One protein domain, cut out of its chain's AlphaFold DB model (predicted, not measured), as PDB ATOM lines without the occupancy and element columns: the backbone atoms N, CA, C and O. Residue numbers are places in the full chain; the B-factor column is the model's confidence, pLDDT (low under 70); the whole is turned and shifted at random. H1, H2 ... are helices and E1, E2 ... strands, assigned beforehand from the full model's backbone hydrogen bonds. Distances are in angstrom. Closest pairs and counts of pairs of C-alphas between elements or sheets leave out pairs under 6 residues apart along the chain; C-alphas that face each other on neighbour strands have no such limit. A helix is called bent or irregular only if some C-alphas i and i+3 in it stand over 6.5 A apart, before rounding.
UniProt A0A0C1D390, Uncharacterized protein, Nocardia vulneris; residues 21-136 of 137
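This is residues 21 to 136 of the 137 residues of an uncharacterized protein of Nocardia vulneris (UniProt A0A0C1D390). A small curled sheet of six short strands, folded back on itself, forms the middle of an elongated domain, with H1, H2 and H3 at one end and the pair H4 and H5 at the other. The long link of residues 71 to 92 loops out at the end of H1 to H3 and returns to the sheet at E4. The printed part has 116 residues with five named helices and six named strands, in the order E1 H1 H2 E2 E3 H3 E4 H4 H5 E5 E6; the mixed sheet runs E4 E2 E3 E1 E5 E6, and the class is mixed, helices and strands. It is only just loose, close to compact, with a radius of gyration of the C-alphas of 16.4 A and spans of 50 by 27 by 21 A.

E1, residues 21 to 24, begins at C-alpha 21 (12.607, 27.558, -1.635). H1 is residues 25 to 31 and H2 residues 36 to 45, 14.3 A long. E2, residues 55 to 57, and E3, residues 60 to 63, 10.4 A long, precede H3, residues 65 to 70. E4 is residues 93 to 95. H4 is residues 98 to 105, 10.5 A long, and H5 residues 109 to 118, 15.1 A, begins at C-alpha 109 (24.215, 40.361, 11.095). H5 is only just irregular: C-alphas 110 and 113 are 6.6 A apart. E5 is residues 126 to 128, and E6, residues 131 to 133, ends at C-alpha 133 (13.195, 35.875, 3.899).

The sheet is strongly twisted and is a folded sheet, bent back into two leaves: E4 E2 E3 face E5 E6, with E1 as the hinge. E1 is parallel to E5, with N 22 and O 127 at 2.8 A, and antiparallel to E3, with N 23 and O 63 at 2.9 A. E2 and E3 form a hairpin, with N 62 and O 55 at 2.8 A. E4 is parallel to E2, with N 95 and O 56 at 2.8 A. E5 and E6 form a hairpin, with N 133 and O 126 at 2.8 A. E1, H1 H2 and E2 make a split strand-helix-strand unit, two strands of one sheet joined in the chain through helices, with E3 between them in the sheet; its crossover is right-handed. H1 is on the sheet at a height of 8.8 A, over E3. H1 touches H2 at a steep tilt of 61 degrees, closest at the C-alphas of Ala 29 and Tyr 36, 5.1 A. H1 and H3 only just touch, with 3 pairs of C-alphas within 8 A, closest at Phe 28 and Ile 68, 5.9 A. H4 only grazes the sheet with residues 98 to 101, and touches H5, closest at the C-alphas of Cys 102 and His 109, 6.2 A. Every O i to N i+4 pair is within hydrogen-bond range in H1, H3 and H4, against 5 of 6 in H2 and 4 of 6 in H5.

The two C-alphas farthest apart, those of Ala 79 and Arg 118, are 52.2 A apart. The printed part has no cut, and the link from H3 to E4, 22 residues, is long. The mean pLDDT of the printed part is 89.8, and residue 80 is under 70.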
ATOM      1  N   CYS A  21      11.451  27.155  -0.841       84.69
ATOM      2  CA  CYS A  21      12.607  27.558  -1.635       84.69
ATOM      3  C   CYS A  21      12.191  28.000  -3.044       84.69
ATOM      4  O   CYS A  21      11.477  27.293  -3.757       84.69
ATOM      5  N   PHE A  22      12.701  29.152  -3.462       91.62
ATOM      6  CA  PHE A  22      12.489  29.749  -4.772       91.62
ATOM      7  C   PHE A  22      13.826  29.965  -5.479       91.62
ATOM      8  O   PHE A  22      14.885  30.091  -4.860       91.62
ATOM      9  N   LEU A  23      13.773  30.007  -6.803       93.50
ATOM     10  CA  LEU A  23      14.945  30.174  -7.650       93.50
ATOM     11  C   LEU A  23      15.098  31.640  -8.029       93.50
ATOM     12  O   LEU A  23      14.147  32.263  -8.503       93.50
ATOM     13  N   GLY A  24      16.292  32.190  -7.831       95.56
ATOM     14  CA  GLY A  24      16.586  33.572  -8.183       95.56
ATOM     15  C   GLY A  24      16.829  33.775  -9.678       95.56
ATOM     16  O   GLY A  24      16.896  32.839 -10.478       95.56
ATOM     17  N   LEU A  25      17.015  35.037 -10.074       96.06
ATOM     18  CA  LEU A  25      17.129  35.435 -11.485       96.06
ATOM     19  C   LEU A  25      18.295  34.751 -12.223       96.06
ATOM     20  O   LEU A  25      18.201  34.483 -13.418       96.06
ATOM     21  N   ARG A  26      19.399  34.452 -11.525       95.50
ATOM     22  CA  ARG A  26      20.538  33.725 -12.116       95.50
ATOM     23  C   ARG A  26      20.185  32.276 -12.428       95.50
ATOM     24  O   ARG A  26      20.559  31.778 -13.487       95.50
ATOM     25  N   ARG A  27      19.468  31.604 -11.520       94.56
ATOM     26  CA  ARG A  27      18.970  30.245 -11.752       94.56
ATOM     27  C   ARG A  27      17.940  30.250 -12.877       94.56
ATOM     28  O   ARG A  27      18.095  29.444 -13.782       94.56
ATOM     29  N   PHE A  28      17.008  31.207 -12.890       95.62
ATOM     30  CA  PHE A  28      16.065  31.394 -13.999       95.62
ATOM     31  C   PHE A  28      16.806  31.485 -15.341       95.62
ATOM     32  O   PHE A  28      16.603  30.642 -16.208       95.62
ATOM     33  N   ALA A  29      17.733  32.434 -15.484       95.62
ATOM     34  CA  ALA A  29      18.515  32.613 -16.708       95.62
ATOM     35  C   ALA A  29      19.150  31.304 -17.205       95.62
ATOM     36  O   ALA A  29      19.037  30.963 -18.383       95.62
ATOM     37  N   ARG A  30      19.761  30.536 -16.295       95.88
ATOM     38  CA  ARG A  30      20.389  29.259 -16.637       95.88
ATOM     39  C   ARG A  30      19.378  28.205 -17.091       95.88
ATOM     40  O   ARG A  30      19.604  27.591 -18.125       95.88
ATOM     41  N   GLU A  31      18.307  27.984 -16.331       92.88
ATOM     42  CA  GLU A  31      17.311  26.952 -16.656       92.88
ATOM     43  C   GLU A  31      16.541  27.286 -17.947       92.88
ATOM     44  O   GLU A  31      16.206  26.387 -18.709       92.88
ATOM     45  N   ALA A  32      16.317  28.573 -18.235       91.56
ATOM     46  CA  ALA A  32      15.667  29.027 -19.464       91.56
ATOM     47  C   ALA A  32      16.622  29.150 -20.671       91.56
ATOM     48  O   ALA A  32      16.190  29.516 -21.763       91.56
ATOM     49  N   GLY A  33      17.928  28.916 -20.489       94.19
ATOM     50  CA  GLY A  33      18.927  29.058 -21.556       94.19
ATOM     51  C   GLY A  33      19.102  30.493 -22.078       94.19
ATOM     52  O   GLY A  33      19.563  30.690 -23.203       94.19
ATOM     53  N   VAL A  34      18.747  31.510 -21.285       94.69
ATOM     54  CA  VAL A  34      18.849  32.929 -21.662       94.69
ATOM     55  C   VAL A  34      20.006  33.585 -20.902       94.69
ATOM     56  O   VAL A  34      20.101  33.425 -19.687       94.69
ATOM     57  N   PRO A  35      20.875  34.384 -21.553       96.31
ATOM     58  CA  PRO A  35      21.929  35.112 -20.849       96.31
ATOM     59  C   PRO A  35      21.377  35.991 -19.719       96.31
ATOM     60  O   PRO A  35      20.404  36.720 -19.917       96.31
ATOM     61  N   TYR A  36      22.030  35.972 -18.555       95.75
ATOM     62  CA  TYR A  36      21.572  36.686 -17.356       95.75
ATOM     63  C   TYR A  36      21.300  38.177 -17.608       95.75
ATOM     64  O   TYR A  36      20.200  38.647 -17.332       95.75
ATOM     65  N   ASP A  37      22.241  38.901 -18.221       95.31
ATOM     66  CA  ASP A  37      22.098  40.344 -18.483       95.31
ATOM     67  C   ASP A  37      20.960  40.661 -19.461       95.31
ATOM     68  O   ASP A  37      20.398  41.762 -19.479       95.31
ATOM     69  N   ARG A  38      20.627  39.699 -20.326       95.25
ATOM     70  CA  ARG A  38      19.511  39.813 -21.261       95.25
ATOM     71  C   ARG A  38      18.196  39.619 -20.515       95.25
ATOM     72  O   ARG A  38      17.341  40.494 -20.603       95.25
ATOM     73  N   LEU A  39      18.075  38.550 -19.726       94.94
ATOM     74  CA  LEU A  39      16.881  38.287 -18.921       94.94
ATOM     75  C   LEU A  39      16.628  39.399 -17.890       94.94
ATOM     76  O   LEU A  39      15.492  39.838 -17.719       94.94
ATOM     77  N   GLN A  40      17.685  39.910 -17.251       94.44
ATOM     78  CA  GLN A  40      17.600  41.024 -16.307       94.44
ATOM     79  C   GLN A  40      17.016  42.279 -16.956       94.44
ATOM     80  O   GLN A  40      16.116  42.896 -16.386       94.44
ATOM     81  N   ARG A  41      17.495  42.650 -18.149       93.62
ATOM     82  CA  ARG A  41      16.932  43.779 -18.901       93.62
ATOM     83  C   ARG A  41      15.503  43.499 -19.335       93.62
ATOM     84  O   ARG A  41      14.658  44.386 -19.232       93.62
ATOM     85  N   TRP A  42      15.227  42.273 -19.782       93.94
ATOM     86  CA  TRP A  42      13.905  41.916 -20.272       93.94
ATOM     87  C   TRP A  42      12.818  42.015 -19.212       93.94
ATOM     88  O   TRP A  42      11.739  42.529 -19.482       93.94
ATOM     89  N   ARG A  43      13.147  41.621 -17.983       91.62
ATOM     90  CA  ARG A  43      12.247  41.736 -16.837       91.62
ATOM     91  C   ARG A  43      11.770  43.166 -16.570       91.62
ATOM     92  O   ARG A  43      10.680  43.334 -16.042       91.62
ATOM     93  N   VAL A  44      12.586  44.176 -16.871       88.62
ATOM     94  CA  VAL A  44      12.259  45.577 -16.561       88.62
ATOM     95  C   VAL A  44      11.672  46.289 -17.781       88.62
ATOM     96  O   VAL A  44      10.631  46.929 -17.669       88.62
ATOM     97  N   HIS A  45      12.316  46.161 -18.944       86.50
ATOM     98  CA  HIS A  45      11.966  46.902 -20.166       86.50
ATOM     99  C   HIS A  45      12.159  46.058 -21.438       86.50
ATOM    100  O   HIS A  45      12.595  46.552 -22.478       86.50
ATOM    101  N   GLY A  46      11.927  44.751 -21.348       85.62
ATOM    102  CA  GLY A  46      12.163  43.823 -22.446       85.62
ATOM    103  C   GLY A  46      11.136  43.849 -23.558       85.62
ATOM    104  O   GLY A  46       9.970  44.133 -23.304       85.62
ATOM    105  N   PRO A  47      11.533  43.409 -24.764       89.94
ATOM    106  CA  PRO A  47      10.578  43.056 -25.800       89.94
ATOM    107  C   PRO A  47       9.800  41.781 -25.455       89.94
ATOM    108  O   PRO A  47       8.732  41.581 -26.010       89.94
ATOM    109  N   TYR A  48      10.298  40.923 -24.558       91.00
ATOM    110  CA  TYR A  48       9.620  39.692 -24.151       91.00
ATOM    111  C   TYR A  48       9.045  39.819 -22.754       91.00
ATOM    112  O   TYR A  48       9.683  40.368 -21.853       91.00
ATOM    113  N   TRP A  49       7.854  39.262 -22.578       89.38
ATOM    114  CA  TRP A  49       7.219  39.198 -21.277       89.38
ATOM    115  C   TRP A  49       7.959  38.194 -20.382       89.38
ATOM    116  O   TRP A  49       8.141  37.031 -20.745       89.38
ATOM    117  N   VAL A  50       8.387  38.649 -19.206       91.69
ATOM    118  CA  VAL A  50       8.996  37.818 -18.159       91.69
ATOM    119  C   VAL A  50       8.013  37.764 -16.993       91.69
ATOM    120  O   VAL A  50       7.529  38.823 -16.585       91.69
ATOM    121  N   PRO A  51       7.720  36.578 -16.433       89.81
ATOM    122  CA  PRO A  51       6.775  36.472 -15.339       89.81
ATOM    123  C   PRO A  51       7.220  37.300 -14.134       89.81
ATOM    124  O   PRO A  51       8.417  37.323 -13.808       89.81
ATOM    125  N   PRO A  52       6.277  37.970 -13.444       89.88
ATOM    126  CA  PRO A  52       6.589  38.604 -12.178       89.88
ATOM    127  C   PRO A  52       7.097  37.541 -11.194       89.88
ATOM    128  O   PRO A  52       6.721  36.371 -11.289       89.88
ATOM    129  N   PRO A  53       7.991  37.916 -10.269       92.44
ATOM    130  CA  PRO A  53       8.437  36.990  -9.245       92.44
ATOM    131  C   PRO A  53       7.267  36.567  -8.360       92.44
ATOM    132  O   PRO A  53       6.393  37.367  -8.030       92.44
ATOM    133  N   VAL A  54       7.287  35.305  -7.944       91.31
ATOM    134  CA  VAL A  54       6.356  34.768  -6.943       91.31
ATOM    135  C   VAL A  54       6.644  35.378  -5.576       91.31
ATOM    136  O   VAL A  54       5.735  35.617  -4.788       91.31
ATOM    137  N   VAL A  55       7.919  35.665  -5.310       91.69
ATOM    138  CA  VAL A  55       8.369  36.199  -4.033       91.69
ATOM    139  C   VAL A  55       9.468  37.240  -4.203       91.69
ATOM    140  O   VAL A  55      10.308  37.132  -5.099       91.69
ATOM    141  N   MET A  56       9.484  38.232  -3.323       94.94
ATOM    142  CA  MET A  56      10.517  39.255  -3.228       94.94
ATOM    143  C   MET A  56      11.103  39.249  -1.817       94.94
ATOM    144  O   MET A  56      10.429  39.606  -0.859       94.94
ATOM    145  N   ILE A  57      12.376  38.864  -1.680       95.00
ATOM    146  CA  ILE A  57      13.130  38.997  -0.423       95.00
ATOM    147  C   ILE A  57      13.934  40.291  -0.502       95.00
ATOM    148  O   ILE A  57      15.021  40.324  -1.090       95.00
ATOM    149  N   GLY A  58      13.386  41.386   0.022       92.25
ATOM    150  CA  GLY A  58      13.920  42.724  -0.229       92.25
ATOM    151  C   GLY A  58      14.065  42.984  -1.736       92.25
ATOM    152  O   GLY A  58      13.082  43.084  -2.462       92.25
ATOM    153  N   ARG A  59      15.305  43.054  -2.239       92.31
ATOM    154  CA  ARG A  59      15.586  43.240  -3.678       92.31
ATOM    155  C   ARG A  59      15.712  41.948  -4.491       92.31
ATOM    156  O   ARG A  59      15.975  42.025  -5.690       92.31
ATOM    157  N   TRP A  60      15.635  40.781  -3.857       94.69
ATOM    158  CA  TRP A  60      15.934  39.491  -4.481       94.69
ATOM    159  C   TRP A  60      14.646  38.817  -4.975       94.69
ATOM    160  O   TRP A  60      13.851  38.372  -4.148       94.69
ATOM    161  N   PRO A  61      14.423  38.735  -6.300       95.50
ATOM    162  CA  PRO A  61      13.237  38.095  -6.858       95.50
ATOM    163  C   PRO A  61      13.384  36.571  -6.908       95.50
ATOM    164  O   PRO A  61      14.454  36.075  -7.270       95.50
ATOM    165  N   GLY A  62      12.300  35.854  -6.618       94.44
ATOM    166  CA  GLY A  62      12.223  34.396  -6.668       94.44
ATOM    167  C   GLY A  62      11.058  33.876  -7.509       94.44
ATOM    168  O   GLY A  62       9.954  34.423  -7.476       94.44
ATOM    169  N   TRP A  63      11.303  32.787  -8.235       92.88
ATOM    170  CA  TRP A  63      10.319  32.074  -9.051       92.88
ATOM    171  C   TRP A  63      10.288  30.587  -8.700       92.88
ATOM    172  O   TRP A  63      11.243  30.036  -8.145       92.88
ATOM    173  N   THR A  64       9.190  29.917  -9.038       89.56
ATOM    174  CA  THR A  64       9.090  28.460  -8.922       89.56
ATOM    175  C   THR A  64       9.744  27.789 -10.131       89.56
ATOM    176  O   THR A  64       9.736  28.318 -11.244       89.56
ATOM    177  N   LEU A  65      10.306  26.595  -9.931       87.44
ATOM    178  CA  LEU A  65      10.917  25.835 -11.023       87.44
ATOM    179  C   LEU A  65       9.935  25.520 -12.174       87.44
ATOM    180  O   LEU A  65      10.327  25.734 -13.320       87.44
ATOM    181  N   PRO A  66       8.677  25.091 -11.928       85.94
ATOM    182  CA  PRO A  66       7.728  24.830 -13.013       85.94
ATOM    183  C   PRO A  66       7.462  26.057 -13.894       85.94
ATOM    184  O   PRO A  66       7.381  25.938 -15.114       85.94
ATOM    185  N   MET A  67       7.388  27.249 -13.295       87.19
ATOM    186  CA  MET A  67       7.219  28.498 -14.040       87.19
ATOM    187  C   MET A  67       8.429  28.790 -14.931       87.19
ATOM    188  O   MET A  67       8.273  29.178 -16.083       87.19
ATOM    189  N   ILE A  68       9.642  28.567 -14.421       89.69
ATOM    190  CA  ILE A  68      10.872  28.768 -15.195       89.69
ATOM    191  C   ILE A  68      10.958  27.784 -16.369       89.69
ATOM    192  O   ILE A  68      11.303  28.188 -17.474       89.69
ATOM    193  N   GLN A  69      10.645  26.507 -16.139       88.38
ATOM    194  CA  GLN A  69      10.758  25.450 -17.153       88.38
ATOM    195  C   GLN A  69       9.739  25.584 -18.286       88.38
ATOM    196  O   GLN A  69       9.994  25.134 -19.398       88.38
ATOM    197  N   THR A  70       8.579  26.170 -17.996       88.56
ATOM    198  CA  THR A  70       7.525  26.394 -18.991       88.56
ATOM    199  C   THR A  70       7.682  27.720 -19.718       88.56
ATOM    200  O   THR A  70       7.115  27.884 -20.797       88.56
ATOM    201  N   TRP A  71       8.427  28.670 -19.151       91.50
ATOM    202  CA  TRP A  71       8.628  29.973 -19.760       91.50
ATOM    203  C   TRP A  71       9.535  29.892 -20.988       91.50
ATOM    204  O   TRP A  71      10.612  29.297 -20.962       91.50
ATOM    205  N   ALA A  72       9.126  30.584 -22.048       87.75
ATOM    206  CA  ALA A  72       9.939  30.800 -23.233       87.75
ATOM    207  C   ALA A  72       9.799  32.255 -23.710       87.75
ATOM    208  O   ALA A  72       8.714  32.836 -23.601       87.75
ATOM    209  N   PRO A  73      10.851  32.853 -24.299       88.38
ATOM    210  CA  PRO A  73      10.810  34.212 -24.840       88.38
ATOM    211  C   PRO A  73      10.079  34.255 -26.195       88.38
ATOM    212  O   PRO A  73      10.638  34.669 -27.207       88.38
ATOM    213  N   ILE A  74       8.835  33.776 -26.228       86.00
ATOM    214  CA  ILE A  74       7.979  33.728 -27.425       86.00
ATOM    215  C   ILE A  74       6.844  34.754 -27.366       86.00
ATOM    216  O   ILE A  74       6.361  35.194 -28.404       86.00
ATOM    217  N   VAL A  75       6.446  35.178 -26.162       81.62
ATOM    218  CA  VAL A  75       5.415  36.205 -25.971       81.62
ATOM    219  C   VAL A  75       6.079  37.572 -25.902       81.62
ATOM    220  O   VAL A  75       6.843  37.866 -24.977       81.62
ATOM    221  N   VAL A  76       5.776  38.415 -26.888       84.06
ATOM    222  CA  VAL A  76       6.201  39.817 -26.897       84.06
ATOM    223  C   VAL A  76       5.416  40.576 -25.828       84.06
ATOM    224  O   VAL A  76       4.201  40.424 -25.699       84.06
ATOM    225  N   ALA A  77       6.109  41.388 -25.034       77.81
ATOM    226  CA  ALA A  77       5.491  42.200 -23.997       77.81
ATOM    227  C   ALA A  77       4.428  43.127 -24.616       77.81
ATOM    228  O   ALA A  77       4.717  43.898 -25.526       77.81
ATOM    229  N   GLY A  78       3.185  43.025 -24.136       77.12
ATOM    230  CA  GLY A  78       2.045  43.785 -24.661       77.12
ATOM    231  C   GLY A  78       1.352  43.169 -25.884       77.12
ATOM    232  O   GLY A  78       0.316  43.681 -26.302       77.12
ATOM    233  N   ALA A  79       1.859  42.061 -26.435       75.94
ATOM    234  CA  ALA A  79       1.256  41.381 -27.577       75.94
ATOM    235  C   ALA A  79       0.445  40.153 -27.129       75.94
ATOM    236  O   ALA A  79       0.956  39.037 -27.043       75.94
ATOM    237  N   GLY A  80      -0.847  40.366 -26.878       68.94
ATOM    238  CA  GLY A  80      -1.813  39.284 -26.685       68.94
ATOM    239  C   GLY A  80      -1.792  38.612 -25.303       68.94
ATOM    240  O   GLY A  80      -1.121  39.069 -24.373       68.94
ATOM    241  N   PRO A  81      -2.606  37.557 -25.124       79.44
ATOM    242  CA  PRO A  81      -2.799  36.930 -23.826       79.44
ATOM    243  C   PRO A  81      -1.566  36.125 -23.407       79.44
ATOM    244  O   PRO A  81      -1.134  35.207 -24.097       79.44
ATOM    245  N   VAL A  82      -1.038  36.437 -22.222       80.50
ATOM    246  CA  VAL A  82       0.008  35.636 -21.573       80.50
ATOM    247  C   VAL A  82      -0.555  34.252 -21.210       80.50
ATOM    248  O   VAL A  82      -1.638  34.228 -20.603       80.50
ATOM    249  N   PRO A  83       0.160  33.148 -21.512       80.75
ATOM    250  CA  PRO A  83      -0.226  31.792 -21.129       80.75
ATOM    251  C   PRO A  83      -0.579  31.675 -19.635       80.75
ATOM    252  O   PRO A  83       0.157  32.214 -18.797       80.75
ATOM    253  N   PRO A  84      -1.705  31.028 -19.269       78.88
ATOM    254  CA  PRO A  84      -2.140  30.904 -17.876       78.88
ATOM    255  C   PRO A  84      -1.098  30.267 -16.951       78.88
ATOM    256  O   PRO A  84      -0.966  30.693 -15.810       78.88
ATOM    257  N   GLU A  85      -0.322  29.303 -17.444       76.88
ATOM    258  CA  GLU A  85       0.731  28.600 -16.703       76.88
ATOM    259  C   GLU A  85       1.877  29.511 -16.240       76.88
ATOM    260  O   GLU A  85       2.582  29.185 -15.285       76.88
ATOM    261  N   TRP A  86       2.058  30.669 -16.881       77.56
ATOM    262  CA  TRP A  86       3.065  31.645 -16.473       77.56
ATOM    263  C   TRP A  86       2.512  32.697 -15.514       77.56
ATOM    264  O   TRP A  86       3.268  33.520 -14.994       77.56
ATOM    265  N   ARG A  87       1.198  32.691 -15.262       76.00
ATOM    266  CA  ARG A  87       0.565  33.593 -14.304       76.00
ATOM    267  C   ARG A  87       0.605  32.955 -12.929       76.00
ATOM    268  O   ARG A  87       0.026  31.898 -12.699       76.00
ATOM    269  N   TRP A  88       1.265  33.630 -11.997       75.81
ATOM    270  CA  TRP A  88       1.089  33.301 -10.594       75.81
ATOM    271  C   TRP A  88      -0.321  33.741 -10.163       75.81
ATOM    272  O   TRP A  88      -0.687  34.886 -10.438       75.81
ATOM    273  N   PRO A  89      -1.137  32.855  -9.563       73.19
ATOM    274  CA  PRO A  89      -2.520  33.181  -9.218       73.19
ATOM    275  C   PRO A  89      -2.624  34.142  -8.028       73.19
ATOM    276  O   PRO A  89      -3.637  34.821  -7.876       73.19
ATOM    277  N   GLU A  90      -1.592  34.199  -7.190       78.44
ATOM    278  CA  GLU A  90      -1.542  35.058  -6.010       78.44
ATOM    279  C   GLU A  90      -0.705  36.319  -6.291       78.44
ATOM    280  O   GLU A  90       0.102  36.344  -7.226       78.44
ATOM    281  N   PRO A  91      -0.859  37.388  -5.496       81.44
ATOM    282  CA  PRO A  91       0.089  38.496  -5.503       81.44
ATOM    283  C   PRO A  91       1.515  38.029  -5.174       81.44
ATOM    284  O   PRO A  91       1.715  37.022  -4.492       81.44
ATOM    285  N   THR A  92       2.516  38.782  -5.631       88.38
ATOM    286  CA  THR A  92       3.907  38.572  -5.215       88.38
ATOM    287  C   THR A  92       4.011  38.698  -3.697       88.38
ATOM    288  O   THR A  92       3.565  39.686  -3.122       88.38
ATOM    289  N   ILE A  93       4.607  37.697  -3.051       90.00
ATOM    290  CA  ILE A  93       4.830  37.714  -1.605       90.00
ATOM    291  C   ILE A  93       6.031  38.617  -1.316       90.00
ATOM    292  O   ILE A  93       7.142  38.325  -1.760       90.00
ATOM    293  N   ASP A  94       5.830  39.683  -0.548       92.69
ATOM    294  CA  ASP A  94       6.919  40.523  -0.055       92.69
ATOM    295  C   ASP A  94       7.424  40.000   1.292       92.69
ATOM    296  O   ASP A  94       6.662  39.792   2.237       92.69
ATOM    297  N   ALA A  95       8.731  39.782   1.383       92.75
ATOM    298  CA  ALA A  95       9.391  39.284   2.575       92.75
ATOM    299  C   ALA A  95      10.578  40.165   2.966       92.75
ATOM    300  O   ALA A  95      11.358  40.633   2.127       92.75
ATOM    301  N   ALA A  96      10.743  40.347   4.274       94.50
ATOM    302  CA  ALA A  96      11.876  41.060   4.836       94.50
ATOM    303  C   ALA A  96      13.167  40.272   4.585       94.50
ATOM    304  O   ALA A  96      13.206  39.061   4.784       94.50
ATOM    305  N   ASP A  97      14.232  40.959   4.170       95.12
ATOM    306  CA  ASP A  97      15.566  40.370   4.055       95.12
ATOM    307  C   ASP A  97      16.322  40.405   5.397       95.12
ATOM    308  O   ASP A  97      15.870  40.984   6.393       95.12
ATOM    309  N   SER A  98      17.515  39.804   5.439       94.50
ATOM    310  CA  SER A  98      18.327  39.780   6.661       94.50
ATOM    311  C   SER A  98      18.705  41.180   7.155       94.50
ATOM    312  O   SER A  98      18.794  41.392   8.363       94.50
ATOM    313  N   VAL A  99      18.886  42.153   6.255       94.88
ATOM    314  CA  VAL A  99      19.188  43.549   6.614       94.88
ATOM    315  C   VAL A  99      17.994  44.191   7.314       94.88
ATOM    316  O   VAL A  99      18.159  44.834   8.353       94.88
ATOM    317  N   THR A 100      16.793  43.989   6.779       95.19
ATOM    318  CA  THR A 100      15.538  44.479   7.354       95.19
ATOM    319  C   THR A 100      15.300  43.865   8.729       95.19
ATOM    320  O   THR A 100      15.011  44.593   9.678       95.19
ATOM    321  N   MET A 101      15.530  42.558   8.884       95.00
ATOM    322  CA  MET A 101      15.429  41.888  10.186       95.00
ATOM    323  C   MET A 101      16.468  42.387  11.193       95.00
ATOM    324  O   MET A 101      16.131  42.648  12.347       95.00
ATOM    325  N   CYS A 102      17.716  42.596  10.767       94.56
ATOM    326  CA  CYS A 102      18.751  43.173  11.627       94.56
ATOM    327  C   CYS A 102      18.349  44.558  12.146       94.56
ATOM    328  O   CYS A 102      18.464  44.827  13.341       94.56
ATOM    329  N   ARG A 103      17.822  45.418  11.263       94.69
ATOM    330  CA  ARG A 103      17.325  46.752  11.634       94.69
ATOM    331  C   ARG A 103      16.137  46.667  12.586       94.69
ATOM    332  O   ARG A 103      16.147  47.343  13.608       94.69
ATOM    333  N   ARG A 104      15.160  45.804  12.290       94.00
ATOM    334  CA  ARG A 104      13.954  45.609  13.112       94.00
ATOM    335  C   ARG A 104      14.285  45.179  14.541       94.00
ATOM    336  O   ARG A 104      13.636  45.634  15.474       94.00
ATOM    337  N   HIS A 105      15.290  44.322  14.711       92.94
ATOM    338  CA  HIS A 105      15.677  43.789  16.020       92.94
ATOM    339  C   HIS A 105      16.866  44.515  16.670       92.94
ATOM    340  O   HIS A 105      17.285  44.118  17.758       92.94
ATOM    341  N   GLY A 106      17.414  45.555  16.030       94.00
ATOM    342  CA  GLY A 106      18.547  46.323  16.552       94.00
ATOM    343  C   GLY A 106      19.818  45.487  16.736       94.00
ATOM    344  O   GLY A 106      20.520  45.647  17.733       94.00
ATOM    345  N   ILE A 107      20.098  44.560  15.818       94.44
ATOM    346  CA  ILE A 107      21.231  43.628  15.920       94.44
ATOM    347  C   ILE A 107      22.148  43.678  14.703       94.44
ATOM    348  O   ILE A 107      21.727  43.967  13.586       94.44
ATOM    349  N   ALA A 108      23.415  43.330  14.919       91.94
ATOM    350  CA  ALA A 108      24.349  43.058  13.835       91.94
ATOM    351  C   ALA A 108      24.023  41.721  13.148       91.94
ATOM    352  O   ALA A 108      23.489  40.801  13.769       91.94
ATOM    353  N   HIS A 109      24.445  41.574  11.889       86.94
ATOM    354  CA  HIS A 109      24.215  40.361  11.095       86.94
ATOM    355  C   HIS A 109      24.749  39.084  11.765       86.94
ATOM    356  O   HIS A 109      24.114  38.035  11.699       86.94
ATOM    357  N   ALA A 110      25.882  39.170  12.471       86.94
ATOM    358  CA  ALA A 110      26.428  38.050  13.244       86.94
ATOM    359  C   ALA A 110      25.495  37.601  14.387       86.94
ATOM    360  O   ALA A 110      25.430  36.418  14.709       86.94
ATOM    361  N   GLY A 111      24.744  38.534  14.981       91.25
ATOM    362  CA  GLY A 111      23.803  38.254  16.065       91.25
ATOM    363  C   GLY A 111      22.463  37.685  15.597       91.25
ATOM    364  O   GLY A 111      21.752  37.092  16.407       91.25
ATOM    365  N   LEU A 112      22.123  37.829  14.310       92.94
ATOM    366  CA  LEU A 112      20.843  37.379  13.758       92.94
ATOM    367  C   LEU A 112      20.667  35.865  13.912       92.94
ATOM    368  O   LEU A 112      19.718  35.416  14.550       92.94
ATOM    369  N   TRP A 113      21.616  35.078  13.404       91.38
ATOM    370  CA  TRP A 113      21.536  33.615  13.453       91.38
ATOM    371  C   TRP A 113      21.594  33.055  14.874       91.38
ATOM    372  O   TRP A 113      20.898  32.091  15.183       91.38
ATOM    373  N   LEU A 114      22.360  33.694  15.763       92.69
ATOM    374  CA  LEU A 114      22.422  33.303  17.169       92.69
ATOM    375  C   LEU A 114      21.061  33.482  17.856       92.69
ATOM    376  O   LEU A 114      20.599  32.573  18.541       92.69
ATOM    377  N   ARG A 115      20.385  34.613  17.633       91.75
ATOM    378  CA  ARG A 115      19.043  34.857  18.185       91.75
ATOM    379  C   ARG A 115      17.991  33.918  17.600       91.75
ATOM    380  O   ARG A 115      17.157  33.412  18.340       91.75
ATOM    381  N   ILE A 116      18.093  33.594  16.311       91.19
ATOM    382  CA  ILE A 116      17.247  32.570  15.681       91.19
ATOM    383  C   ILE A 116      17.465  31.196  16.331       91.19
ATOM    384  O   ILE A 116      16.500  30.497  16.630       91.19
ATOM    385  N   SER A 117      18.717  30.801  16.596       89.06
ATOM    386  CA  SER A 117      19.009  29.511  17.244       89.06
ATOM    387  C   SER A 117      18.497  29.420  18.684       89.06
ATOM    388  O   SER A 117      18.170  28.327  19.140       89.06
ATOM    389  N   ARG A 118      18.394  30.560  19.377       92.19
ATOM    390  CA  ARG A 118      17.851  30.667  20.740       92.19
ATOM    391  C   ARG A 118      16.325  30.754  20.775       92.19
ATOM    392  O   ARG A 118      15.747  30.589  21.840       92.19
ATOM    393  N   GLY A 119      15.687  30.983  19.626       90.12
ATOM    394  CA  GLY A 119      14.242  31.172  19.518       90.12
ATOM    395  C   GLY A 119      13.768  32.608  19.768       90.12
ATOM    396  O   GLY A 119      12.567  32.844  19.770       90.12
ATOM    397  N   ASP A 120      14.683  33.572  19.923       91.12
ATOM    398  CA  ASP A 120      14.346  34.985  20.161       91.12
ATOM    399  C   ASP A 120      13.777  35.671  18.904       91.12
ATOM    400  O   ASP A 120      13.082  36.684  18.986       91.12
ATOM    401  N   ILE A 121      14.131  35.157  17.722       91.06
ATOM    402  CA  ILE A 121      13.682  35.638  16.410       91.06
ATOM    403  C   ILE A 121      13.172  34.426  15.626       91.06
ATOM    404  O   ILE A 121      13.834  33.382  15.645       91.06
ATOM    405  N   PRO A 122      12.032  34.537  14.918       89.38
ATOM    406  CA  PRO A 122      11.537  33.448  14.088       89.38
ATOM    407  C   PRO A 122      12.561  33.044  13.024       89.38
ATOM    408  O   PRO A 122      13.351  33.854  12.530       89.38
ATOM    409  N   ARG A 123      12.541  31.766  12.647       90.81
ATOM    410  CA  ARG A 123      13.318  31.275  11.503       90.81
ATOM    411  C   ARG A 123      12.761  31.874  10.200       90.81
ATOM    412  O   ARG A 123      11.591  32.242  10.181       90.81
ATOM    413  N   PRO A 124      13.574  31.983   9.135       91.62
ATOM    414  CA  PRO A 124      13.074  32.416   7.833       91.62
ATOM    415  C   PRO A 124      12.007  31.450   7.304       91.62
ATOM    416  O   PRO A 124      12.198  30.234   7.370       91.62
ATOM    417  N   ASP A 125      10.936  31.993   6.732       90.75
ATOM    418  CA  ASP A 125       9.837  31.225   6.130       90.75
ATOM    419  C   ASP A 125      10.189  30.733   4.717       90.75
ATOM    420  O   ASP A 125       9.722  29.689   4.251       90.75
ATOM    421  N   ILE A 126      11.014  31.516   4.017       91.19
ATOM    422  CA  ILE A 126      11.287  31.360   2.591       91.19
ATOM    423  C   ILE A 126      12.755  31.617   2.261       91.19
ATOM    424  O   ILE A 126      13.456  32.334   2.981       91.19
ATOM    425  N   TRP A 127      13.212  31.060   1.141       93.69
ATOM    426  CA  TRP A 127      14.573  31.268   0.648       93.69
ATOM    427  C   TRP A 127      14.604  31.503  -0.860       93.69
ATOM    428  O   TRP A 127      13.867  30.861  -1.604       93.69
ATOM    429  N   VAL A 128      15.486  32.395  -1.315       94.25
ATOM    430  CA  VAL A 128      15.778  32.648  -2.740       94.25
ATOM    431  C   VAL A 128      17.286  32.576  -2.950       94.25
ATOM    432  O   VAL A 128      17.985  33.456  -2.463       94.25
ATOM    433  N   ASP A 129      17.805  31.575  -3.670       90.81
ATOM    434  CA  ASP A 129      19.256  31.405  -3.922       90.81
ATOM    435  C   ASP A 129      20.122  31.665  -2.658       90.81
ATOM    436  O   ASP A 129      21.000  32.532  -2.647       90.81
ATOM    437  N   ASP A 130      19.821  30.968  -1.558       89.81
ATOM    438  CA  ASP A 130      20.493  31.101  -0.250       89.81
ATOM    439  C   ASP A 130      20.271  32.443   0.479       89.81
ATOM    440  O   ASP A 130      20.943  32.754   1.468       89.81
ATOM    441  N   LYS A 131      19.323  33.267   0.021       92.81
ATOM    442  CA  LYS A 131      18.875  34.474   0.729       92.81
ATOM    443  C   LYS A 131      17.644  34.155   1.577       92.81
ATOM    444  O   LYS A 131      16.630  33.783   0.992       92.81
ATOM    445  N   PRO A 132      17.707  34.306   2.912       94.19
ATOM    446  CA  PRO A 132      16.566  34.065   3.789       94.19
ATOM    447  C   PRO A 132      15.572  35.227   3.747       94.19
ATOM    448  O   PRO A 132      15.985  36.391   3.688       94.19
ATOM    449  N   GLY A 133      14.283  34.907   3.838       94.25
ATOM    450  CA  GLY A 133      13.195  35.875   3.899       94.25
ATOM    451  C   GLY A 133      12.176  35.541   4.984       94.25
ATOM    452  O   GLY A 133      11.898  34.371   5.245       94.25
ATOM    453  N   TRP A 134      11.623  36.587   5.595       93.38
ATOM    454  CA  TRP A 134      10.582  36.500   6.620       93.38
ATOM    455  C   TRP A 134       9.299  37.137   6.108       93.38
ATOM    456  O   TRP A 134       9.317  38.302   5.695       93.38
ATOM    457  N   ILE A 135       8.196  36.396   6.151       89.56
ATOM    458  CA  ILE A 135       6.879  36.915   5.785       89.56
ATOM    459  C   ILE A 135       6.402  37.768   6.957       89.56
ATOM    460  O   ILE A 135       5.975  37.269   7.998       89.56
ATOM    461  N   THR A 136       6.531  39.080   6.812       73.94
ATOM    462  CA  THR A 136       6.047  40.021   7.817       73.94
ATOM    463  C   THR A 136       4.591  40.334   7.508       73.94
ATOM    464  O   THR A 136       4.325  41.050   6.547       73.94
TER     465      THR A 136